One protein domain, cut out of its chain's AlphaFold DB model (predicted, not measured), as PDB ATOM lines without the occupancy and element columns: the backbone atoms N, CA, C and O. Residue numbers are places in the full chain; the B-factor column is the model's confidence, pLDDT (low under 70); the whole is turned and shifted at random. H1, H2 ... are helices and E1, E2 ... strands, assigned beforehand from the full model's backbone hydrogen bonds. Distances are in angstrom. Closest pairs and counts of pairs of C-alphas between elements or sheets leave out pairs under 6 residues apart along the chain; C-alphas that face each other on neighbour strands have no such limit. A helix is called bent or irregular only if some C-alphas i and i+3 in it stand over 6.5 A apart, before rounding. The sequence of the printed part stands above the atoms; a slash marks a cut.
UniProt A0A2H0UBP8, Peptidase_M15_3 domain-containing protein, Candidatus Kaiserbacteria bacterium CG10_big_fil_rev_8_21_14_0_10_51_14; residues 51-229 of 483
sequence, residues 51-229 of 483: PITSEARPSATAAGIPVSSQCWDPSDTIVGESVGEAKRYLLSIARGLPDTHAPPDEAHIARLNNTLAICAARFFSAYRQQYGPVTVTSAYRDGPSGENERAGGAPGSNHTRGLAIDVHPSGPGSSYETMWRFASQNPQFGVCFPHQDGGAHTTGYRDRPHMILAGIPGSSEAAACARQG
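Overview. This is residues 51 to 229 of the 483 residues of the protein "Peptidase_M15_3 domain-containing protein" of Candidatus Kaiserbacteria bacterium CG10_big_fil_rev_8_21_14_0_10_51_14 (UniProt A0A2H0UBP8). A small, twisted three-stranded sheet, E1 E2 E3, has the long helix H4 packed along it, and H2 crosses H4. H1, packed on H2, and the coils of residues 63 to 80 make one end of the longest axis; at the other end residues 200 to 205 stick out. H7 packs over E2, H8 grazes the sheet at E3, H6 grazes the sheet with residues 158 to 159, and H5, packed on H6, lies farther out. The printed part has 179 residues, with eight named helices and three named strands in the order H1 H2 H3 H4 E1 H5 H6 E2 H7 E3 H8; the sheet is antiparallel. The class is mostly helix, though under half of the residues are in named elements; the whole is compact, with a radius of gyration of the C-alphas of 16.2 A and spans of 53 by 38 by 33 A.

Arrangement. H1, residues 57 to 62, touches H2, residues 81 to 92, about perpendicular at 76 degrees, closest at the C-alphas of Ser 59 and Gly 84, 4.1 A. H2 is the hub. With residues 87 to 91 alone it touches H3, residues 106 to 110, closest at the C-alphas of Lys 87 and Ile 109, 6.2 A. H4, residues 114 to 131, touches H2 with its residues 114 to 122 alone, at a steep tilt of 53 degrees, the same way; the closest C-alphas, of Ala 86 and Ile 118, are 5.1 A apart. E1, residues 134 to 138, is antiparallel to E2, residues 164 to 169, with N 135 and O 168 within hydrogen-bond range at 2.9 A. H5, residues 143 to 150, touches H6, residues 158 to 161, closest at the C-alphas of Gly 143 and Thr 160, 6.1 A. E2 is antiparallel to E3, residues 210 to 213, with N 211 and O 165 at 2.8 A. H4 runs along the strands over E2 and E3, at a height over the sheet of 8.4 A. H7, residues 176 to 185, lies over E2 and only just touches H4, with 3 pairs of C-alphas within 8 A, closest at Tyr 127 and Phe 182, 7.4 A. H8, residues 220 to 227, only grazes the sheet. Each O i to N i+4 pair is within hydrogen-bond range in H1, H2, H3, H4, H7 and H8; H5 has 1 of 4, beside 3 of 5 O i to N i+3 pairs, and H6 is too short for an i+4 pair.

Along the chain. H1 begins at C-alpha 57, (20.241, 68.020, 264.092). H2 is 16.3 A long, H4 25.2 A, E2 16.2 A and H7 14.3 A. H5 is irregular, with C-alphas 144 and 147 7.6 A apart. H8 ends at C-alpha 227, (35.790, 60.713, 227.329).

Size, cuts and confidence. The C-alphas of Pro 51 and Thr 202, the two farthest apart, are 54.3 A apart. The printed part has no cut. The links H1 to H2, H2 to H3 and H7 to E3 are long. The model's pLDDT is under 70 at residue 99 and residues 197 to 207.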
ATOM      1  N   PRO A  51      13.016  75.690 262.623       96.50
ATOM      2  CA  PRO A  51      13.753  75.310 263.819       96.50
ATOM      3  C   PRO A  51      14.445  73.957 263.636       96.50
ATOM      4  O   PRO A  51      13.832  72.990 263.182       96.50
ATOM      5  N   ILE A  52      15.713  73.860 264.031       95.88
ATOM      6  CA  ILE A  52      16.454  72.599 263.986       95.88
ATOM      7  C   ILE A  52      16.042  71.750 265.189       95.88
ATOM      8  O   ILE A  52      16.508  71.961 266.315       95.88
ATOM      9  N   THR A  53      15.182  70.768 264.938       93.62
ATOM     10  CA  THR A  53      14.764  69.774 265.932       93.62
ATOM     11  C   THR A  53      15.925  68.848 266.317       93.62
ATOM     12  O   THR A  53      16.959  68.790 265.648       93.62
ATOM     13  N   SER A  54      15.767  68.080 267.397       91.62
ATOM     14  CA  SER A  54      16.738  67.037 267.762       91.62
ATOM     15  C   SER A  54      16.892  65.965 266.680       91.62
ATOM     16  O   SER A  54      17.968  65.391 266.549       91.62
ATOM     17  N   GLU A  55      15.831  65.710 265.911       91.00
ATOM     18  CA  GLU A  55      15.815  64.752 264.803       91.00
ATOM     19  C   GLU A  55      16.531  65.293 263.560       91.00
ATOM     20  O   GLU A  55      17.316  64.574 262.954       91.00
ATOM     21  N   ALA A  56      16.343  66.576 263.233       92.56
ATOM     22  CA  ALA A  56      17.016  67.232 262.111       92.56
ATOM     23  C   ALA A  56      18.497  67.542 262.392       92.56
ATOM     24  O   ALA A  56      19.293  67.712 261.467       92.56
ATOM     25  N   ARG A  57      18.893  67.611 263.673       94.56
ATOM     26  CA  ARG A  57      20.241  68.020 264.092       94.56
ATOM     27  C   ARG A  57      21.370  67.232 263.415       94.56
ATOM     28  O   ARG A  57      22.303  67.887 262.963       94.56
ATOM     29  N   PRO A  58      21.341  65.889 263.317       91.56
ATOM     30  CA  PRO A  58      22.414  65.146 262.661       91.56
ATOM     31  C   PRO A  58      22.565  65.499 261.175       91.56
ATOM     32  O   PRO A  58      23.691  65.636 260.707       91.56
ATOM     33  N   SER A  59      21.459  65.680 260.443       90.69
ATOM     34  CA  SER A  59      21.500  66.094 259.032       90.69
ATOM     35  C   SER A  59      22.005  67.531 258.896       90.69
ATOM     36  O   SER A  59      22.894  67.780 258.089       90.69
ATOM     37  N   ALA A  60      21.541  68.454 259.744       92.81
ATOM     38  CA  ALA A  60      22.021  69.836 259.762       92.81
ATOM     39  C   ALA A  60      23.532  69.919 260.039       92.81
ATOM     40  O   ALA A  60      24.264  70.573 259.299       92.81
ATOM     41  N   THR A  61      24.022  69.209 261.059       93.25
ATOM     42  CA  THR A  61      25.458  69.152 261.372       93.25
ATOM     43  C   THR A  61      26.255  68.574 260.202       93.25
ATOM     44  O   THR A  61      27.270  69.150 259.816       93.25
ATOM     45  N   ALA A  62      25.782  67.481 259.591       91.44
ATOM     46  CA  ALA A  62      26.438  66.879 258.429       91.44
ATOM     47  C   ALA A  62      26.463  67.827 257.215       91.44
ATOM     48  O   ALA A  62      27.452  67.861 256.486       91.44
ATOM     49  N   ALA A  63      25.424  68.645 257.029       91.31
ATOM     50  CA  ALA A  63      25.370  69.682 255.999       91.31
ATOM     51  C   ALA A  63      26.300  70.882 256.280       91.31
ATOM     52  O   ALA A  63      26.464  71.745 255.421       91.31
ATOM     53  N   GLY A  64      26.953  70.924 257.448       92.31
ATOM     54  CA  GLY A  64      27.869  71.992 257.851       92.31
ATOM     55  C   GLY A  64      27.206  73.120 258.643       92.31
ATOM     56  O   GLY A  64      27.848  74.138 258.901       92.31
ATOM     57  N   ILE A  65      25.946  72.959 259.060       95.12
ATOM     58  CA  ILE A  65      25.269  73.940 259.912       95.12
ATOM     59  C   ILE A  65      25.894  73.908 261.318       95.12
ATOM     60  O   ILE A  65      25.930  72.846 261.949       95.12
ATOM     61  N   PRO A  66      26.354  75.054 261.866       95.06
ATOM     62  CA  PRO A  66      26.939  75.096 263.202       95.06
ATOM     63  C   PRO A  66      25.983  74.565 264.271       95.06
ATOM     64  O   PRO A  66      24.794  74.888 264.266       95.06
ATOM     65  N   VAL A  67      26.511  73.826 265.251       94.19
ATOM     66  CA  VAL A  67      25.721  73.273 266.370       94.19
ATOM     67  C   VAL A  67      25.016  74.345 267.210       94.19
ATOM     68  O   VAL A  67      24.011  74.055 267.852       94.19
ATOM     69  N   SER A  68      25.517  75.584 267.187       95.69
ATOM     70  CA  SER A  68      24.907  76.749 267.836       95.69
ATOM     71  C   SER A  68      23.695  77.305 267.083       95.69
ATOM     72  O   SER A  68      22.917  78.061 267.667       95.69
ATOM     73  N   SER A  69      23.509  76.941 265.811       96.25
ATOM     74  CA  SER A  69      22.376  77.398 265.008       96.25
ATOM     75  C   SER A  69      21.086  76.771 265.521       96.25
ATOM     76  O   SER A  69      21.021  75.573 265.819       96.25
ATOM     77  N   GLN A  70      20.042  77.588 265.617       96.50
ATOM     78  CA  GLN A  70      18.706  77.145 266.021       96.50
ATOM     79  C   GLN A  70      17.752  77.008 264.833       96.50
ATOM     80  O   GLN A  70      16.725  76.352 264.969       96.50
ATOM     81  N   CYS A  71      18.113  77.575 263.682       97.19
ATOM     82  CA  CYS A  71      17.331  77.575 262.453       97.19
ATOM     83  C   CYS A  71      18.207  77.130 261.279       97.19
ATOM     84  O   CYS A  71      19.413  77.381 261.287       97.19
ATOM     85  N   TRP A  72      17.600  76.492 260.284       96.62
ATOM     86  CA  TRP A  72      18.238  76.136 259.014       96.62
ATOM     87  C   TRP A  72      17.210  76.129 257.882       96.62
ATOM     88  O   TRP A  72      16.016  75.987 258.145       96.62
ATOM     89  N   ASP A  73      17.661  76.301 256.644       96.69
ATOM     90  CA  ASP A  73      16.832  76.109 255.456       96.69
ATOM     91  C   ASP A  73      17.059  74.682 254.924       96.69
ATOM     92  O   ASP A  73      18.120  74.404 254.364       96.69
ATOM     93  N   PRO A  74      16.107  73.749 255.105       92.62
ATOM     94  CA  PRO A  74      16.253  72.381 254.615       92.62
ATOM     95  C   PRO A  74      16.205  72.302 253.081       92.62
ATOM     96  O   PRO A  74      16.680  71.316 252.518       92.62
ATOM     97  N   SER A  75      15.673  73.325 252.404       91.31
ATOM     98  CA  SER A  75      15.599  73.408 250.943       91.31
ATOM     99  C   SER A  75      16.840  74.029 250.296       91.31
ATOM    100  O   SER A  75      16.963  74.015 249.069       91.31
ATOM    101  N   ASP A  76      17.782  74.533 251.100       91.19
ATOM    102  CA  ASP A  76      19.030  75.110 250.612       91.19
ATOM    103  C   ASP A  76      19.829  74.060 249.815       91.19
ATOM    104  O   ASP A  76      20.210  72.999 250.308       91.19
ATOM    105  N   THR A  77      20.097  74.352 248.544       85.06
ATOM    106  CA  THR A  77      20.821  73.427 247.648       85.06
ATOM    107  C   THR A  77      22.302  73.253 248.003       85.06
ATOM    108  O   THR A  77      22.954  72.324 247.523       85.06
ATOM    109  N   ILE A  78      22.847  74.134 248.844       87.56
ATOM    110  CA  ILE A  78      24.231  74.138 249.304       87.56
ATOM    111  C   ILE A  78      24.331  73.480 250.681       87.56
ATOM    112  O   ILE A  78      25.230  72.670 250.866       87.56
ATOM    113  N   VAL A  79      23.463  73.791 251.646       91.25
ATOM    114  CA  VAL A  79      23.578  73.299 253.044       91.25
ATOM    115  C   VAL A  79      22.272  72.750 253.635       91.25
ATOM    116  O   VAL A  79      22.122  72.665 254.855       91.25
ATOM    117  N   GLY A  80      21.326  72.370 252.781       92.25
ATOM    118  CA  GLY A  80      20.028  71.843 253.185       92.25
ATOM    119  C   GLY A  80      20.036  70.366 253.570       92.25
ATOM    120  O   GLY A  80      21.071  69.712 253.741       92.25
ATOM    121  N   GLU A  81      18.831  69.824 253.706       91.31
ATOM    122  CA  GLU A  81      18.583  68.474 254.207       91.31
ATOM    123  C   GLU A  81      19.197  67.402 253.305       91.31
ATOM    124  O   GLU A  81      19.886  66.513 253.803       91.31
ATOM    125  N   SER A  82      19.060  67.550 251.985       92.38
ATOM    126  CA  SER A  82      19.601  66.605 250.997       92.38
ATOM    127  C   SER A  82      21.121  66.431 251.106       92.38
ATOM    128  O   SER A  82      21.637  65.319 250.979       92.38
ATOM    129  N   VAL A  83      21.849  67.511 251.405       94.44
ATOM    130  CA  VAL A  83      23.303  67.491 251.620       94.44
ATOM    131  C   VAL A  83      23.639  66.741 252.905       94.44
ATOM    132  O   VAL A  83      24.539  65.893 252.921       94.44
ATOM    133  N   GLY A  84      22.906  67.036 253.979       93.88
ATOM    134  CA  GLY A  84      23.055  66.371 255.267       93.88
ATOM    135  C   GLY A  84      22.807  64.869 255.173       93.88
ATOM    136  O   GLY A  84      23.633  64.068 255.614       93.88
ATOM    137  N   GLU A  85      21.703  64.472 254.547       94.44
ATOM    138  CA  GLU A  85      21.353  63.072 254.321       94.44
ATOM    139  C   GLU A  85      22.384  62.345 253.463       94.44
ATOM    140  O   GLU A  85      22.810  61.248 253.830       94.44
ATOM    141  N   ALA A  86      22.851  62.971 252.380       96.31
ATOM    142  CA  ALA A  86      23.880  62.403 251.523       96.31
ATOM    143  C   ALA A  86      25.181  62.137 252.297       96.31
ATOM    144  O   ALA A  86      25.721  61.031 252.251       96.31
ATOM    145  N   LYS A  87      25.657  63.107 253.085       97.44
ATOM    146  CA  LYS A  87      26.867  62.942 253.907       97.44
ATOM    147  C   LYS A  87      26.688  61.892 255.003       97.44
ATOM    148  O   LYS A  87      27.584  61.073 255.202       97.44
ATOM    149  N   ARG A  88      25.525  61.826 255.662       95.88
ATOM    150  CA  ARG A  88      25.227  60.744 256.622       95.88
ATOM    151  C   ARG A  88      25.200  59.375 255.949       95.88
ATOM    152  O   ARG A  88      25.700  58.404 256.519       95.88
ATOM    153  N   TYR A  89      24.631  59.287 254.750       97.31
ATOM    154  CA  TYR A  89      24.624  58.056 253.974       97.31
ATOM    155  C   TYR A  89      26.053  57.612 253.640       97.31
ATOM    156  O   TYR A  89      26.410  56.467 253.925       97.31
ATOM    157  N   LEU A  90      26.892  58.517 253.127       97.56
ATOM    158  CA  LEU A  90      28.298  58.228 252.830       97.56
ATOM    159  C   LEU A  90      29.068  57.789 254.081       97.56
ATOM    160  O   LEU A  90      29.790  56.795 254.035       97.56
ATOM    161  N   LEU A  91      28.842  58.449 255.220       96.94
ATOM    162  CA  LEU A  91      29.425  58.047 256.501       96.94
ATOM    163  C   LEU A  91      28.978  56.634 256.922       96.94
ATOM    164  O   LEU A  91      29.776  55.859 257.443       96.94
ATOM    165  N   SER A  92      27.727  56.244 256.650       96.31
ATOM    166  CA  SER A  92      27.219  54.905 256.995       96.31
ATOM    167  C   SER A  92      27.934  53.765 256.252       96.31
ATOM    168  O   SER A  92      28.068  52.655 256.786       96.31
ATOM    169  N   ILE A  93      28.445  54.047 255.048       96.06
ATOM    170  CA  ILE A  93      29.210  53.110 254.213       96.06
ATOM    171  C   ILE A  93      30.723  53.336 254.285       96.06
ATOM    172  O   ILE A  93      31.481  52.637 253.618       96.06
ATOM    173  N   ALA A  94      31.187  54.284 255.093       95.12
ATOM    174  CA  ALA A  94      32.602  54.553 255.253       95.12
ATOM    175  C   ALA A  94      33.270  53.494 256.136       95.12
ATOM    176  O   ALA A  94      32.797  53.196 257.239       95.12
ATOM    177  N   ARG A  95      34.374  52.906 255.672       92.06
ATOM    178  CA  ARG A  95      35.236  52.049 256.494       92.06
ATOM    179  C   ARG A  95      36.683  52.429 256.223       92.06
ATOM    180  O   ARG A  95      37.166  52.298 255.100       92.06
ATOM    181  N   GLY A  96      37.366  52.881 257.271       79.38
ATOM    182  CA  GLY A  96      38.816  52.995 257.237       79.38
ATOM    183  C   GLY A  96      39.411  51.616 256.989       79.38
ATOM    184  O   GLY A  96      38.995  50.633 257.607       79.38
ATOM    185  N   LEU A  97      40.354  51.535 256.059       79.62
ATOM    186  CA  LEU A  97      41.182  50.343 255.966       79.62
ATOM    187  C   LEU A  97      42.224  50.400 257.095       79.62
ATOM    188  O   LEU A  97      42.556  51.490 257.574       79.62
ATOM    189  N   PRO A  98      42.742  49.247 257.539       76.19
ATOM    190  CA  PRO A  98      43.913  49.236 258.402       76.19
ATOM    191  C   PRO A  98      45.010  50.093 257.755       76.19
ATOM    192  O   PRO A  98      45.256  49.972 256.555       76.19
ATOM    193  N   ASP A  99      45.601  50.997 258.534       69.81
ATOM    194  CA  ASP A  99      46.710  51.868 258.120       69.81
ATOM    195  C   ASP A  99      46.387  52.949 257.068       69.81
ATOM    196  O   ASP A  99      47.296  53.487 256.433       69.81
ATOM    197  N   THR A 100      45.120  53.353 256.887       78.00
ATOM    198  CA  THR A 100      44.853  54.535 256.047       78.00
ATOM    199  C   THR A 100      45.371  55.795 256.724       78.00
ATOM    200  O   THR A 100      44.895  56.177 257.792       78.00
ATOM    201  N   HIS A 101      46.256  56.517 256.043       83.88
ATOM    202  CA  HIS A 101      46.643  57.869 256.442       83.88
ATOM    203  C   HIS A 101      45.519  58.903 256.278       83.88
ATOM    204  O   HIS A 101      45.700  60.028 256.734       83.88
ATOM    205  N   ALA A 102      44.401  58.501 255.660       83.00
ATOM    206  CA  ALA A 102      43.262  59.335 255.303       83.00
ATOM    207  C   ALA A 102      41.908  58.627 255.525       83.00
ATOM    208  O   ALA A 102      41.258  58.225 254.547       83.00
ATOM    209  N   PRO A 103      41.510  58.370 256.788       89.19
ATOM    210  CA  PRO A 103      40.297  57.623 257.087       89.19
ATOM    211  C   PRO A 103      39.044  58.420 256.685       89.19
ATOM    212  O   PRO A 103      38.967  59.618 256.932       89.19
ATOM    213  N   PRO A 104      38.010  57.776 256.123       93.25
ATOM    214  CA  PRO A 104      36.773  58.444 255.725       93.25
ATOM    215  C   PRO A 104      35.834  58.652 256.927       93.25
ATOM    216  O   PRO A 104      34.705  58.167 256.942       93.25
ATOM    217  N   ASP A 105      36.309  59.321 257.976       94.44
ATOM    218  CA  ASP A 105      35.500  59.616 259.161       94.44
ATOM    219  C   ASP A 105      34.553  60.818 258.950       94.44
ATOM    220  O   ASP A 105      34.463  61.402 257.865       94.44
ATOM    221  N   GLU A 106      33.823  61.193 260.002       94.12
ATOM    222  CA  GLU A 106      32.870  62.304 259.970       94.12
ATOM    223  C   GLU A 106      33.513  63.633 259.542       94.12
ATOM    224  O   GLU A 106      32.910  64.368 258.760       94.12
ATOM    225  N   ALA A 107      34.744  63.929 259.974       93.75
ATOM    226  CA  ALA A 107      35.420  65.182 259.642       93.75
ATOM    227  C   ALA A 107      35.799  65.256 258.155       93.75
ATOM    228  O   ALA A 107      35.673  66.316 257.536       93.75
ATOM    229  N   HIS A 108      36.213  64.134 257.560       95.56
ATOM    230  CA  HIS A 108      36.585  64.078 256.145       95.56
ATOM    231  C   HIS A 108      35.335  64.065 255.247       95.56
ATOM    232  O   HIS A 108      35.280  64.774 254.241       95.56
ATOM    233  N   ILE A 109      34.283  63.331 255.627       96.88
ATOM    234  CA  ILE A 109      33.011  63.318 254.885       96.88
ATOM    235  C   ILE A 109      32.310  64.685 254.950       96.88
ATOM    236  O   ILE A 109      31.786  65.156 253.936       96.88
ATOM    237  N   ALA A 110      32.348  65.372 256.097       94.88
ATOM    238  CA  ALA A 110      31.764  66.707 256.253       94.88
ATOM    239  C   ALA A 110      32.375  67.747 255.298       94.88
ATOM    240  O   ALA A 110      31.700  68.710 254.927       94.88
ATOM    241  N   ARG A 111      33.622  67.540 254.855       95.81
ATOM    242  CA  ARG A 111      34.372  68.450 253.971       95.81
ATOM    243  C   ARG A 111      34.289  68.096 252.489       95.81
ATOM    244  O   ARG A 111      34.903  68.776 251.669       95.81
ATOM    245  N   LEU A 112      33.527  67.065 252.131       96.94
ATOM    246  CA  LEU A 112      33.191  66.821 250.735       96.94
ATOM    247  C   LEU A 112      32.382  67.989 250.170       96.94
ATOM    248  O   LEU A 112      31.529  68.570 250.849       96.94
ATOM    249  N   ASN A 113      32.631  68.290 248.899       95.88
ATOM    250  CA  ASN A 113      31.784  69.165 248.112       95.88
ATOM    251  C   ASN A 113      30.342  68.636 248.143       95.88
ATOM    252  O   ASN A 113      30.103  67.439 247.983       95.88
ATOM    253  N   ASN A 114      29.381  69.533 248.348       95.00
ATOM    254  CA  ASN A 114      27.992  69.151 248.598       95.00
ATOM    255  C   ASN A 114      27.343  68.497 247.370       95.00
ATOM    256  O   ASN A 114      26.645  67.494 247.516       95.00
ATOM    257  N   THR A 115      27.658  68.976 246.161       94.62
ATOM    258  CA  THR A 115      27.219  68.349 244.908       94.62
ATOM    259  C   THR A 115      27.799  66.945 244.771       94.62
ATOM    260  O   THR A 115      27.045  66.006 244.532       94.62
ATOM    261  N   LEU A 116      29.107  66.760 245.004       96.44
ATOM    262  CA  LEU A 116      29.701  65.418 245.004       96.44
ATOM    263  C   LEU A 116      29.037  64.503 246.028       96.44
ATOM    264  O   LEU A 116      28.730  63.364 245.693       96.44
ATOM    265  N   ALA A 117      28.805  64.979 247.252       97.12
ATOM    266  CA  ALA A 117      28.192  64.164 248.291       97.12
ATOM    267  C   ALA A 117      26.815  63.642 247.851       97.12
ATOM    268  O   ALA A 117      26.565  62.440 247.946       97.12
ATOM    269  N   ILE A 118      25.961  64.517 247.306       95.19
ATOM    270  CA  ILE A 118      24.638  64.152 246.776       95.19
ATOM    271  C   ILE A 118      24.770  63.145 245.625       95.19
ATOM    272  O   ILE A 118      24.149  62.079 245.664       95.19
ATOM    273  N   CYS A 119      25.591  63.458 244.622       96.50
ATOM    274  CA  CYS A 119      25.762  62.619 243.439       96.50
ATOM    275  C   CYS A 119      26.302  61.224 243.799       96.50
ATOM    276  O   CYS A 119      25.750  60.207 243.377       96.50
ATOM    277  N   ALA A 120      27.330  61.167 244.649       97.69
ATOM    278  CA  ALA A 120      27.939  59.926 245.107       97.69
ATOM    279  C   ALA A 120      26.975  59.096 245.968       97.69
ATOM    280  O   ALA A 120      26.864  57.888 245.766       97.69
ATOM    281  N   ALA A 121      26.232  59.717 246.892       97.50
ATOM    282  CA  ALA A 121      25.255  59.007 247.720       97.50
ATOM    283  C   ALA A 121      24.172  58.328 246.866       97.50
ATOM    284  O   ALA A 121      23.855  57.158 247.086       97.50
ATOM    285  N   ARG A 122      23.657  59.029 245.849       95.62
ATOM    286  CA  ARG A 122      22.678  58.474 244.903       95.62
ATOM    287  C   ARG A 122      23.263  57.345 244.067       95.62
ATOM    288  O   ARG A 122      22.659  56.277 243.999       95.62
ATOM    289  N   PHE A 123      24.455  57.554 243.507       97.31
ATOM    290  CA  PHE A 123      25.171  56.526 242.758       97.31
ATOM    291  C   PHE A 123      25.351  55.252 243.589       97.31
ATOM    292  O   PHE A 123      24.996  54.166 243.139       97.31
ATOM    293  N   PHE A 124      25.861  55.367 244.819       97.69
ATOM    294  CA  PHE A 124      26.090  54.210 245.681       97.69
ATOM    295  C   PHE A 124      24.788  53.562 246.143       97.69
ATOM    296  O   PHE A 124      24.751  52.343 246.279       97.69
ATOM    297  N   SER A 125      23.721  54.334 246.360       96.38
ATOM    298  CA  SER A 125      22.406  53.769 246.663       96.38
ATOM    299  C   SER A 125      21.928  52.866 245.526       96.38
ATOM    300  O   SER A 125      21.644  51.692 245.767       96.38
ATOM    301  N   ALA A 126      21.948  53.365 244.286       95.69
ATOM    302  CA  ALA A 126      21.548  52.600 243.108       95.69
ATOM    303  C   ALA A 126      22.483  51.407 242.842       95.69
ATOM    304  O   ALA A 126      22.024  50.276 242.685       95.69
ATOM    305  N   TYR A 127      23.802  51.622 242.896       96.31
ATOM    306  CA  TYR A 127      24.791  50.558 242.718       96.31
ATOM    307  C   TYR A 127      24.593  49.426 243.731       96.31
ATOM    308  O   TYR A 127      24.649  48.252 243.369       96.31
ATOM    309  N   ARG A 128      24.327  49.759 245.002       95.69
ATOM    310  CA  ARG A 128      24.146  48.753 246.055       95.69
ATOM    311  C   ARG A 128      22.902  47.907 245.883       95.69
ATOM    312  O   ARG A 128      22.935  46.743 246.278       95.69
ATOM    313  N   GLN A 129      21.837  48.476 245.326       94.44
ATOM    314  CA  GLN A 129      20.620  47.727 245.023       94.44
ATOM    315  C   GLN A 129      20.879  46.657 243.956       94.44
ATOM    316  O   GLN A 129      20.336  45.563 244.059       94.44
ATOM    317  N   GLN A 130      21.747  46.947 242.983       94.69
ATOM    318  CA  GLN A 130      22.000  46.050 241.857       94.69
ATOM    319  C   GLN A 130      23.173  45.080 242.080       94.69
ATOM    320  O   GLN A 130      23.077  43.910 241.720       94.69
ATOM    321  N   TYR A 131      24.279  45.540 242.672       95.06
ATOM    322  CA  TYR A 131      25.547  44.792 242.717       95.06
ATOM    323  C   TYR A 131      26.038  44.460 244.133       95.06
ATOM    324  O   TYR A 131      27.003  43.710 244.297       95.06
ATOM    325  N   GLY A 132      25.371  44.977 245.167       94.31
ATOM    326  CA  GLY A 132      25.713  44.722 246.563       94.31
ATOM    327  C   GLY A 132      26.616  45.788 247.199       94.31
ATOM    328  O   GLY A 132      26.729  46.906 246.703       94.31
ATOM    329  N   PRO A 133      27.208  45.509 248.372       95.69
ATOM    330  CA  PRO A 133      27.819  46.535 249.209       95.69
ATOM    331  C   PRO A 133      29.012  47.239 248.546       95.69
ATOM    332  O   PRO A 133      29.838  46.634 247.869       95.69
ATOM    333  N   VAL A 134      29.119  48.535 248.833       95.62
ATOM    334  CA  VAL A 134      30.270  49.387 248.526       95.62
ATOM    335  C   VAL A 134      30.707  50.078 249.805       95.62
ATOM    336  O   VAL A 134      29.884  50.390 250.669       95.62
ATOM    337  N   THR A 135      32.008  50.291 249.917       95.44
ATOM    338  CA  THR A 135      32.643  50.949 251.049       95.44
ATOM    339  C   THR A 135      33.359  52.204 250.581       95.44
ATOM    340  O   THR A 135      34.127  52.146 249.624       95.44
ATOM    341  N   VAL A 136      33.157  53.322 251.275       96.38
ATOM    342  CA  VAL A 136      34.017  54.501 251.116       96.38
ATOM    343  C   VAL A 136      35.287  54.277 251.930       96.38
ATOM    344  O   VAL A 136      35.202  53.976 253.119       96.38
ATOM    345  N   THR A 137      36.448  54.398 251.286       94.25
ATOM    346  CA  THR A 137      37.775  54.109 251.866       94.25
ATOM    347  C   THR A 137      38.651  55.349 252.040       94.25
ATOM    348  O   THR A 137      39.560  55.327 252.863       94.25
ATOM    349  N   SER A 138      38.372  56.431 251.307       95.12
ATOM    350  CA  SER A 138      38.989  57.749 251.494       95.12
ATOM    351  C   SER A 138      38.049  58.839 250.970       95.12
ATOM    352  O   SER A 138      37.294  58.593 250.030       95.12
ATOM    353  N   ALA A 139      38.076  60.026 251.574       96.06
ATOM    354  CA  ALA A 139      37.207  61.157 251.235       96.06
ATOM    355  C   ALA A 139      38.044  62.439 251.093       96.06
ATOM    356  O   ALA A 139      39.084  62.412 250.439       96.06
ATOM    357  N   TYR A 140      37.630  63.564 251.680       96.44
ATOM    358  CA  TYR A 140      38.484  64.749 251.756       96.44
ATOM    359  C   TYR A 140      39.843  64.411 252.401       96.44
ATOM    360  O   TYR A 140      39.875  63.574 253.295       96.44
ATOM    361  N   ARG A 141      40.937  65.064 251.977       94.88
ATOM    362  CA  ARG A 141      42.271  64.942 252.601       94.88
ATOM    363  C   ARG A 141      42.851  66.306 252.941       94.88
ATOM    364  O   ARG A 141      42.861  67.206 252.099       94.88
ATOM    365  N   ASP A 142      43.394  66.456 254.142       91.62
ATOM    366  CA  ASP A 142      44.013  67.701 254.583       91.62
ATOM    367  C   ASP A 142      45.344  68.019 253.899       91.62
ATOM    368  O   ASP A 142      46.335  67.325 254.119       91.62
ATOM    369  N   GLY A 143      45.358  69.142 253.163       83.88
ATOM    370  CA  GLY A 143      46.534  69.904 252.728       83.88
ATOM    371  C   GLY A 143      47.507  69.175 251.787       83.88
ATOM    372  O   GLY A 143      47.670  67.963 251.868       83.88
ATOM    373  N   PRO A 144      48.224  69.886 250.898       76.81
ATOM    374  CA  PRO A 144      49.180  69.245 249.993       76.81
ATOM    375  C   PRO A 144      50.363  68.591 250.722       76.81
ATOM    376  O   PRO A 144      50.866  67.606 250.210       76.81
ATOM    377  N   SER A 145      50.762  69.099 251.897       79.88
ATOM    378  CA  SER A 145      51.901  68.620 252.704       79.88
ATOM    379  C   SER A 145      51.483  67.858 253.974       79.88
ATOM    380  O   SER A 145      52.197  67.847 254.977       79.88
ATOM    381  N   GLY A 146      50.246  67.358 254.004       87.56
ATOM    382  CA  GLY A 146      49.637  66.779 255.196       87.56
ATOM    383  C   GLY A 146      49.169  65.350 254.972       87.56
ATOM    384  O   GLY A 146      49.918  64.444 254.613       87.56
ATOM    385  N   GLU A 147      47.889  65.138 255.218       90.62
ATOM    386  CA  GLU A 147      47.216  63.864 255.022       90.62
ATOM    387  C   GLU A 147      47.256  63.406 253.560       90.62
ATOM    388  O   GLU A 147      47.468  62.224 253.298       90.62
ATOM    389  N   ASN A 148      47.129  64.343 252.611       92.25
ATOM    390  CA  ASN A 148      47.182  64.032 251.185       92.25
ATOM    391  C   ASN A 148      48.527  63.422 250.784       92.25
ATOM    392  O   ASN A 148      48.533  62.368 250.159       92.25
ATOM    393  N   GLU A 149      49.643  64.037 251.184       90.25
ATOM    394  CA  GLU A 149      50.991  63.532 250.893       90.25
ATOM    395  C   GLU A 149      51.229  62.162 251.531       90.25
ATOM    396  O   GLU A 149      51.687  61.238 250.863       90.25
ATOM    397  N   ARG A 150      50.831  61.985 252.802       89.25
ATOM    398  CA  ARG A 150      50.935  60.683 253.485       89.25
ATOM    399  C   ARG A 150      50.122  59.594 252.787       89.25
ATOM    400  O   ARG A 150      50.534  58.443 252.777       89.25
ATOM    401  N   ALA A 151      48.987  59.951 252.192       87.50
ATOM    402  CA  ALA A 151      48.165  59.049 251.391       87.50
ATOM    403  C   ALA A 151      48.655  58.893 249.933       87.50
ATOM    404  O   ALA A 151      47.955  58.280 249.131       87.50
ATOM    405  N   GLY A 152      49.819  59.448 249.570       87.44
ATOM    406  CA  GLY A 152      50.393  59.377 248.220       87.44
ATOM    407  C   GLY A 152      49.743  60.316 247.196       87.44
ATOM    408  O   GLY A 152      49.974  60.181 245.999       87.44
ATOM    409  N   GLY A 153      48.914  61.260 247.641       87.50
ATOM    410  CA  GLY A 153      48.251  62.228 246.779       87.50
ATOM    411  C   GLY A 153      49.190  63.340 246.307       87.50
ATOM    412  O   GLY A 153      49.970  63.893 247.079       87.50
ATOM    413  N   ALA A 154      49.055  63.732 245.042       88.94
ATOM    414  CA  ALA A 154      49.783  64.864 244.474       88.94
ATOM    415  C   ALA A 154      49.200  66.224 244.926       88.94
ATOM    416  O   ALA A 154      48.010  66.307 245.274       88.94
ATOM    417  N   PRO A 155      49.986  67.319 244.884       89.75
ATOM    418  CA  PRO A 155      49.460  68.675 245.020       89.75
ATOM    419  C   PRO A 155      48.327  68.944 244.019       89.75
ATOM    420  O   PRO A 155      48.420  68.583 242.848       89.75
ATOM    421  N   GLY A 156      47.238  69.569 244.476       89.25
ATOM    422  CA  GLY A 156      46.053  69.818 243.642       89.25
ATOM    423  C   GLY A 156      45.116  68.612 243.465       89.25
ATOM    424  O   GLY A 156      44.126  68.715 242.733       89.25
ATOM    425  N   SER A 157      45.378  67.494 244.155       92.69
ATOM    426  CA  SER A 157      44.495  66.320 244.209       92.69
ATOM    427  C   SER A 157      43.031  66.708 244.452       92.69
ATOM    428  O   SER A 157      42.735  67.572 245.287       92.69
ATOM    429  N   ASN A 158      42.097  66.060 243.751       95.19
ATOM    430  CA  ASN A 158      40.665  66.282 243.959       95.19
ATOM    431  C   ASN A 158      40.218  65.929 245.393       95.19
ATOM    432  O   ASN A 158      39.281  66.550 245.893       95.19
ATOM    433  N   HIS A 159      40.939  65.059 246.112       95.62
ATOM    434  CA  HIS A 159      40.683  64.817 247.539       95.62
ATOM    435  C   HIS A 159      40.863  66.082 248.389       95.62
ATOM    436  O   HIS A 159      40.023  66.379 249.234       95.62
ATOM    437  N   THR A 160      41.901  66.887 248.130       95.31
ATOM    438  CA  THR A 160      42.141  68.151 248.867       95.31
ATOM    439  C   THR A 160      41.105  69.233 248.575       95.31
ATOM    440  O   THR A 160      41.007  70.223 249.294       95.31
ATOM    441  N   ARG A 161      40.312  69.045 247.517       94.88
ATOM    442  CA  ARG A 161      39.218  69.935 247.116       94.88
ATOM    443  C   ARG A 161      37.845  69.411 247.550       94.88
ATOM    444  O   ARG A 161      36.844  70.066 247.282       94.88
ATOM    445  N   GLY A 162      37.784  68.234 248.180       96.00
ATOM    446  CA  GLY A 162      36.523  67.554 248.491       96.00
ATOM    447  C   GLY A 162      35.762  67.099 247.242       96.00
ATOM    448  O   GLY A 162      34.546  66.957 247.293       96.00
ATOM    449  N   LEU A 163      36.463  66.917 246.121       96.88
ATOM    450  CA  LEU A 163      35.917  66.571 244.806       96.88
ATOM    451  C   LEU A 163      36.220  65.121 244.393       96.88
ATOM    452  O   LEU A 163      35.918  64.748 243.259       96.88
ATOM    453  N   ALA A 164      36.777  64.313 245.301       96.38
ATOM    454  CA  ALA A 164      37.021  62.892 245.089       96.38
ATOM    455  C   ALA A 164      36.690  62.023 246.308       96.38
ATOM    456  O   ALA A 164      36.747  62.481 247.453       96.38
ATOM    457  N   ILE A 165      36.386  60.753 246.035       96.94
ATOM    458  CA  ILE A 165      36.167  59.681 247.009       96.94
ATOM    459  C   ILE A 165      36.818  58.405 246.463       96.94
ATOM    460  O   ILE A 165      36.544  58.019 245.333       96.94
ATOM    461  N   ASP A 166      37.602  57.702 247.278       94.88
ATOM    462  CA  ASP A 166      38.082  56.363 246.917       94.88
ATOM    463  C   ASP A 166      37.158  55.309 247.507       94.88
ATOM    464  O   ASP A 166      36.841  55.346 248.704       94.88
ATOM    465  N   VAL A 167      36.767  54.325 246.702       94.88
ATOM    466  CA  VAL A 167      35.795  53.308 247.115       94.88
ATOM    467  C   VAL A 167      36.246  51.884 246.845       94.88
ATOM    468  O   VAL A 167      37.130  51.620 246.038       94.88
ATOM    469  N   HIS A 168      35.614  50.947 247.546       92.69
ATOM    470  CA  HIS A 168      35.848  49.521 247.406       92.69
ATOM    471  C   HIS A 168      34.507  48.764 247.350       92.69
ATOM    472  O   HIS A 168      33.810  48.691 248.370       92.69
ATOM    473  N   PRO A 169      34.101  48.229 246.183       93.62
ATOM    474  CA  PRO A 169      33.025  47.240 246.102       93.62
ATOM    475  C   PRO A 169      33.414  45.941 246.824       93.62
ATOM    476  O   PRO A 169      34.540  45.475 246.672       93.62
ATOM    477  N   SER A 170      32.502  45.360 247.612       89.00
ATOM    478  CA  SER A 170      32.778  44.170 248.442       89.00
ATOM    479  C   SER A 170      31.733  43.047 248.341       89.00
ATOM    480  O   SER A 170      31.768  42.086 249.110       89.00
ATOM    481  N   GLY A 171      30.791  43.150 247.406       85.38
ATOM    482  CA  GLY A 171      29.797  42.126 247.092       85.38
ATOM    483  C   GLY A 171      30.282  41.050 246.100       85.38
ATOM    484  O   GLY A 171      31.159  41.309 245.276       85.38
ATOM    485  N   PRO A 172      29.668  39.852 246.112       80.62
ATOM    486  CA  PRO A 172      30.032  38.729 245.235       80.62
ATOM    487  C   PRO A 172      29.801  38.984 243.733       80.62
ATOM    488  O   PRO A 172      30.361  38.269 242.910       80.62
ATOM    489  N   GLY A 173      29.011  39.999 243.367       79.31
ATOM    490  CA  GLY A 173      28.817  40.457 241.981       79.31
ATOM    491  C   GLY A 173      29.470  41.808 241.679       79.31
ATOM    492  O   GLY A 173      29.239  42.391 240.620       79.31
ATOM    493  N   SER A 174      30.256  42.336 242.616       86.25
ATOM    494  CA  SER A 174      30.844  43.663 242.509       86.25
ATOM    495  C   SER A 174      32.339  43.549 242.218       86.25
ATOM    496  O   SER A 174      33.082  42.917 242.965       86.25
ATOM    497  N   SER A 175      32.774  44.167 241.126       90.81
ATOM    498  CA  SER A 175      34.183  44.383 240.809       90.81
ATOM    499  C   SER A 175      34.406  45.864 240.518       90.81
ATOM    500  O   SER A 175      33.447  46.633 240.371       90.81
ATOM    501  N   TYR A 176      35.670  46.274 240.438       91.44
ATOM    502  CA  TYR A 176      36.015  47.640 240.045       91.44
ATOM    503  C   TYR A 176      35.479  47.931 238.639       91.44
ATOM    504  O   TYR A 176      34.802  48.933 238.427       91.44
ATOM    505  N   GLU A 177      35.643  46.976 237.724       90.69
ATOM    506  CA  GLU A 177      35.141  47.028 236.353       90.69
ATOM    507  C   GLU A 177      33.613  47.140 236.295       90.69
ATOM    508  O   GLU A 177      33.088  47.948 235.527       90.69
ATOM    509  N   THR A 178      32.883  46.385 237.127       93.00
ATOM    510  CA  THR A 178      31.417  46.502 237.221       93.00
ATOM    511  C   THR A 178      30.999  47.901 237.671       93.00
ATOM    512  O   THR A 178      30.059  48.471 237.123       93.00
ATOM    513  N   MET A 179      31.705  48.488 238.641       94.94
ATOM    514  CA  MET A 179      31.424  49.843 239.122       94.94
ATOM    515  C   MET A 179      31.712  50.918 238.073       94.94
ATOM    516  O   MET A 179      30.886  51.810 237.871       94.94
ATOM    517  N   TRP A 180      32.841  50.818 237.368       93.00
ATOM    518  CA  TRP A 180      33.194  51.734 236.281       93.00
ATOM    519  C   TRP A 180      32.175  51.678 235.147       93.00
ATOM    520  O   TRP A 180      31.699  52.717 234.685       93.00
ATOM    521  N   ARG A 181      31.779  50.462 234.754       92.81
ATOM    522  CA  ARG A 181      30.754  50.247 233.734       92.81
ATOM    523  C   ARG A 181      29.422  50.852 234.157       92.81
ATOM    524  O   ARG A 181      28.843  51.605 233.376       92.81
ATOM    525  N   PHE A 182      28.987  50.602 235.393       95.31
ATOM    526  CA  PHE A 182      27.754  51.180 235.922       95.31
ATOM    527  C   PHE A 182      27.782  52.714 235.884       95.31
ATOM    528  O   PHE A 182      26.813  53.316 235.434       95.31
ATOM    529  N   ALA A 183      28.898  53.351 236.252       95.25
ATOM    530  CA  ALA A 183      29.045  54.807 236.148       95.25
ATOM    531  C   ALA A 183      28.976  55.317 234.704       95.25
ATOM    532  O   ALA A 183      28.248  56.267 234.433       95.25
ATOM    533  N   SER A 184      29.668  54.667 233.762       92.75
ATOM    534  CA  SER A 184      29.634  55.069 232.345       92.75
ATOM    535  C   SER A 184      28.257  54.896 231.695       92.75
ATOM    536  O   SER A 184      27.877  55.684 230.835       92.75
ATOM    537  N   GLN A 185      27.495  53.883 232.118       94.75
ATOM    538  CA  GLN A 185      26.145  53.614 231.619       94.75
ATOM    539  C   GLN A 185      25.090  54.505 232.274       94.75
ATOM    540  O   GLN A 185      23.995  54.636 231.738       94.75
ATOM    541  N   ASN A 186      25.422  55.127 233.409       95.56
ATOM    542  CA  ASN A 186      24.515  55.973 234.168       95.56
ATOM    543  C   ASN A 186      25.093  57.388 234.375       95.56
ATOM    544  O   ASN A 186      25.296  57.818 235.519       95.56
ATOM    545  N   PRO A 187      25.344  58.150 233.288       95.12
ATOM    546  CA  PRO A 187      25.938  59.484 233.369       95.12
ATOM    547  C   PRO A 187      25.068  60.492 234.137       95.12
ATOM    548  O   PRO A 187      25.576  61.526 234.567       95.12
ATOM    549  N   GLN A 188      23.779  60.202 234.352       94.31
ATOM    550  CA  GLN A 188      22.862  61.022 235.149       94.31
ATOM    551  C   GLN A 188      23.280  61.150 236.620       94.31
ATOM    552  O   GLN A 188      22.922  62.128 237.274       94.31
ATOM    553  N   PHE A 189      24.080  60.216 237.145       95.94
ATOM    554  CA  PHE A 189      24.645  60.362 238.486       95.94
ATOM    555  C   PHE A 189      25.761  61.404 238.554       95.94
ATOM    556  O   PHE A 189      26.128  61.804 239.652       95.94
ATOM    557  N   GLY A 190      26.312  61.851 237.420       95.69
ATOM    558  CA  GLY A 190      27.331  62.900 237.367       95.69
ATOM    559  C   GLY A 190      28.602  62.604 238.163       95.69
ATOM    560  O   GLY A 190      29.301  63.527 238.581       95.69
ATOM    561  N   VAL A 191      28.895  61.321 238.378       96.88
ATOM    562  CA  VAL A 191      30.155  60.824 238.933       96.88
ATOM    563  C   VAL A 191      30.824  59.915 237.917       96.88
ATOM    564  O   VAL A 191      30.168  59.289 237.085       96.88
ATOM    565  N   CYS A 192      32.141  59.842 237.980       95.62
ATOM    566  CA  CYS A 192      32.946  59.077 237.040       95.62
ATOM    567  C   CYS A 192      34.219  58.579 237.715       95.62
ATOM    568  O   CYS A 192      34.614  59.069 238.774       95.62
ATOM    569  N   PHE A 193      34.864  57.614 237.066       95.31
ATOM    570  CA  PHE A 193      36.113  57.025 237.524       95.31
ATOM    571  C   PHE A 193      37.174  57.283 236.458       95.31
ATOM    572  O   PHE A 193      37.212  56.548 235.476       95.31
ATOM    573  N   PRO A 194      37.990  58.342 236.573       92.44
ATOM    574  CA  PRO A 194      38.920  58.750 235.523       92.44
ATOM    575  C   PRO A 194      40.017  57.709 235.257       92.44
ATOM    576  O   PRO A 194      40.543  57.674 234.147       92.44
ATOM    577  N   HIS A 195      40.301  56.841 236.235       89.44
ATOM    578  CA  HIS A 195      41.339  55.807 236.192       89.44
ATOM    579  C   HIS A 195      40.690  54.408 236.125       89.44
ATOM    580  O   HIS A 195      40.558  53.727 237.142       89.44
ATOM    581  N   GLN A 196      40.216  53.992 234.941       82.81
ATOM    582  CA  GLN A 196      39.500  52.708 234.731       82.81
ATOM    583  C   GLN A 196      40.419  51.551 234.335       82.81
ATOM    584  O   GLN A 196      40.021  50.399 234.233       82.81
ATOM    585  N   ASP A 197      41.673  51.852 234.070       65.94
ATOM    586  CA  ASP A 197      42.637  50.925 233.500       65.94
ATOM    587  C   ASP A 197      43.208  50.014 234.604       65.94
ATOM    588  O   ASP A 197      44.092  49.191 234.359       65.94
ATOM    589  N   GLY A 198      42.786  50.255 235.858       54.59
ATOM    590  CA  GLY A 198      43.508  49.861 237.061       54.59
ATOM    591  C   GLY A 198      44.989  50.189 236.936       54.59
ATOM    592  O   GLY A 198      45.785  49.406 237.457       54.59
ATOM    593  N   GLY A 199      45.305  51.244 236.153       47.03
ATOM    594  CA  GLY A 199      46.527  51.366 235.366       47.03
ATOM    595  C   GLY A 199      47.660  50.879 236.213       47.03
ATOM    596  O   GLY A 199      47.846  51.445 237.287       47.03
ATOM    597  N   ALA A 200      48.277  49.762 235.808       44.72
ATOM    598  CA  ALA A 200      49.287  49.107 236.613       44.72
ATOM    599  C   ALA A 200      50.266  50.196 237.019       44.72
ATOM    600  O   ALA A 200      51.051  50.680 236.198       44.72
ATOM    601  N   HIS A 201      50.161  50.636 238.274       49.06
ATOM    602  CA  HIS A 201      51.127  51.553 238.817       49.06
ATOM    603  C   HIS A 201      52.453  50.836 238.573       49.06
ATOM    604  O   HIS A 201      52.510  49.602 238.636       49.06
ATOM    605  N   THR A 202      53.531  51.542 238.262       48.28
ATOM    606  CA  THR A 202      54.842  50.897 238.043       48.28
ATOM    607  C   THR A 202      55.271  49.998 239.221       48.28
ATOM    608  O   THR A 202      56.189  49.195 239.089       48.28
ATOM    609  N   THR A 203      54.567  50.088 240.354       52.38
ATOM    610  CA  THR A 203      54.668  49.279 241.572       52.38
ATOM    611  C   THR A 203      53.726  48.057 241.651       52.38
ATOM    612  O   THR A 203      53.751  47.355 242.659       52.38
ATOM    613  N   GLY A 204      52.900  47.765 240.640       54.53
ATOM    614  CA  GLY A 204      52.021  46.585 240.571       54.53
ATOM    615  C   GLY A 204      50.695  46.679 241.339       54.53
ATOM    616  O   GLY A 204      49.926  45.717 241.336       54.53
ATOM    617  N   TYR A 205      50.389  47.813 241.976       53.47
ATOM    618  CA  TYR A 205      49.090  48.036 242.612       53.47
ATOM    619  C   TYR A 205      48.083  48.560 241.590       53.47
ATOM    620  O   TYR A 205      48.329  49.568 240.935       53.47
ATOM    621  N   ARG A 206      46.937  47.879 241.462       61.88
ATOM    622  CA  ARG A 206      45.785  48.454 240.763       61.88
ATOM    623  C   ARG A 206      45.239  49.582 241.615       61.88
ATOM    624  O   ARG A 206      44.959  49.362 242.798       61.88
ATOM    625  N   ASP A 207      45.109  50.758 241.017       64.69
ATOM    626  CA  ASP A 207      44.522  51.887 241.718       64.69
ATOM    627  C   ASP A 207      43.092  51.537 242.151       64.69
ATOM    628  O   ASP A 207      42.363  50.812 241.459       64.69
ATOM    629  N   ARG A 208      42.711  51.982 243.348       76.81
ATOM    630  CA  ARG A 208      41.338  51.771 243.821       76.81
ATOM    631  C   ARG A 208      40.403  52.616 242.957       76.81
ATOM    632  O   ARG A 208      40.842  53.626 242.418       76.81
ATOM    633  N   PRO A 209      39.118  52.245 242.822       87.38
ATOM    634  CA  PRO A 209      38.143  53.099 242.163       87.38
ATOM    635  C   PRO A 209      38.131  54.507 242.778       87.38
ATOM    636  O   PRO A 209      37.545  54.737 243.837       87.38
ATOM    637  N   HIS A 210      38.794  55.430 242.087       94.31
ATOM    638  CA  HIS A 210      38.859  56.845 242.405       94.31
ATOM    639  C   HIS A 210      37.656  57.524 241.758       94.31
ATOM    640  O   HIS A 210      37.602  57.655 240.540       94.31
ATOM    641  N   MET A 211      36.643  57.874 242.544       96.75
ATOM    642  CA  MET A 211      35.445  58.556 242.061       96.75
ATOM    643  C   MET A 211      35.646  60.063 242.140       96.75
ATOM    644  O   MET A 211      36.005  60.566 243.203       96.75
ATOM    645  N   ILE A 212      35.313  60.794 241.075       96.62
ATOM    646  CA  ILE A 212      35.263  62.261 241.096       96.62
ATOM    647  C   ILE A 212      33.901  62.795 240.651       96.62
ATOM    648  O   ILE A 212      33.118  62.096 240.000       96.62
ATOM    649  N   LEU A 213      33.640  64.064 240.970       96.06
ATOM    650  CA  LEU A 213      32.515  64.805 240.402       96.06
ATOM    651  C   LEU A 213      32.794  65.125 238.925       96.06
ATOM    652  O   LEU A 213      33.858  65.638 238.578       96.06
ATOM    653  N   ALA A 214      31.839  64.850 238.043       93.94
ATOM    654  CA  ALA A 214      31.967  65.194 236.634       93.94
ATOM    655  C   ALA A 214      31.768  66.698 236.382       93.94
ATOM    656  O   ALA A 214      31.150  67.415 237.167       93.94
ATOM    657  N   GLY A 215      32.284  67.184 235.251       89.31
ATOM    658  CA  GLY A 215      32.123  68.583 234.843       89.31
ATOM    659  C   GLY A 215      32.967  69.593 235.629       89.31
ATOM    660  O   GLY A 215      32.762  70.793 235.469       89.31
ATOM    661  N   ILE A 216      33.930  69.149 236.449       88.00
ATOM    662  CA  ILE A 216      34.888  70.056 237.098       88.00
ATOM    663  C   ILE A 216      35.822  70.642 236.020       88.00
ATOM    664  O   ILE A 216      36.592  69.893 235.413       88.00
ATOM    665  N   PRO A 217      35.827  71.961 235.774       83.38
ATOM    666  CA  PRO A 217      36.685  72.542 234.751       83.38
ATOM    667  C   PRO A 217      38.173  72.409 235.114       83.38
ATOM    668  O   PRO A 217      38.563  72.512 236.277       83.38
ATOM    669  N   GLY A 218      39.018  72.215 234.097       81.56
ATOM    670  CA  GLY A 218      40.472  72.382 234.218       81.56
ATOM    671  C   GLY A 218      41.250  71.242 234.887       81.56
ATOM    672  O   GLY A 218      42.387  71.469 235.289       81.56
ATOM    673  N   SER A 219      40.694  70.030 235.003       85.00
ATOM    674  CA  SER A 219      41.445  68.854 235.480       85.00
ATOM    675  C   SER A 219      41.576  67.766 234.411       85.00
ATOM    676  O   SER A 219      40.659  67.541 233.619       85.00
ATOM    677  N   SER A 220      42.718  67.071 234.393       88.69
ATOM    678  CA  SER A 220      42.942  65.900 233.530       88.69
ATOM    679  C   SER A 220      41.935  64.783 233.815       88.69
ATOM    680  O   SER A 220      41.489  64.102 232.892       88.69
ATOM    681  N   GLU A 221      41.526  64.646 235.074       91.94
ATOM    682  CA  GLU A 221      40.512  63.693 235.517       91.94
ATOM    683  C   GLU A 221      39.127  64.033 234.952       91.94
ATOM    684  O   GLU A 221      38.456  63.160 234.407       91.94
ATOM    685  N   ALA A 222      38.725  65.307 234.950       88.44
ATOM    686  CA  ALA A 222      37.477  65.711 234.302       88.44
ATOM    687  C   ALA A 222      37.503  65.478 232.784       88.44
ATOM    688  O   ALA A 222      36.498  65.062 232.207       88.44
ATOM    689  N   ALA A 223      38.651  65.682 232.131       89.81
ATOM    690  CA  ALA A 223      38.806  65.333 230.720       89.81
ATOM    691  C   ALA A 223      38.683  63.814 230.485       89.81
ATOM    692  O   ALA A 223      38.131  63.399 229.468       89.81
ATOM    693  N   ALA A 224      39.160  62.980 231.417       91.62
ATOM    694  CA  ALA A 224      38.961  61.532 231.364       91.62
ATOM    695  C   ALA A 224      37.484  61.151 231.518       91.62
ATOM    696  O   ALA A 224      36.977  60.355 230.733       91.62
ATOM    697  N   CYS A 225      36.764  61.795 232.433       93.12
ATOM    698  CA  CYS A 225      35.323  61.606 232.587       93.12
ATOM    699  C   CYS A 225      34.523  62.024 231.353       93.12
ATOM    700  O   CYS A 225      33.610  61.313 230.936       93.12
ATOM    701  N   ALA A 226      34.906  63.130 230.711       91.81
ATOM    702  CA  ALA A 226      34.278  63.565 229.471       91.81
ATOM    703  C   ALA A 226      34.433  62.520 228.351       91.81
ATOM    704  O   ALA A 226      33.478  62.270 227.618       91.81
ATOM    705  N   ARG A 227      35.590  61.841 228.263       91.62
ATOM    706  CA  ARG A 227      35.790  60.713 227.329       91.62
ATOM    707  C   ARG A 227      34.906  59.504 227.646       91.62
ATOM    708  O   ARG A 227      34.602  58.736 226.744       91.62
ATOM    709  N   GLN A 228      34.474  59.358 228.897       90.81
ATOM    710  CA  GLN A 228      33.532  58.325 229.344       90.81
ATOM    711  C   GLN A 228      32.060  58.739 229.158       90.81
ATOM    712  O   GLN A 228      31.167  58.016 229.586       90.81
ATOM    713  N   GLY A 229      31.787  59.908 228.564       92.31
ATOM    714  CA  GLY A 229      30.429  60.430 228.373       92.31
ATOM    715  C   GLY A 229      29.828  61.119 229.604       92.31
ATOM    716  O   GLY A 229      28.700  61.607 229.541       92.31
TER     717      GLY A 229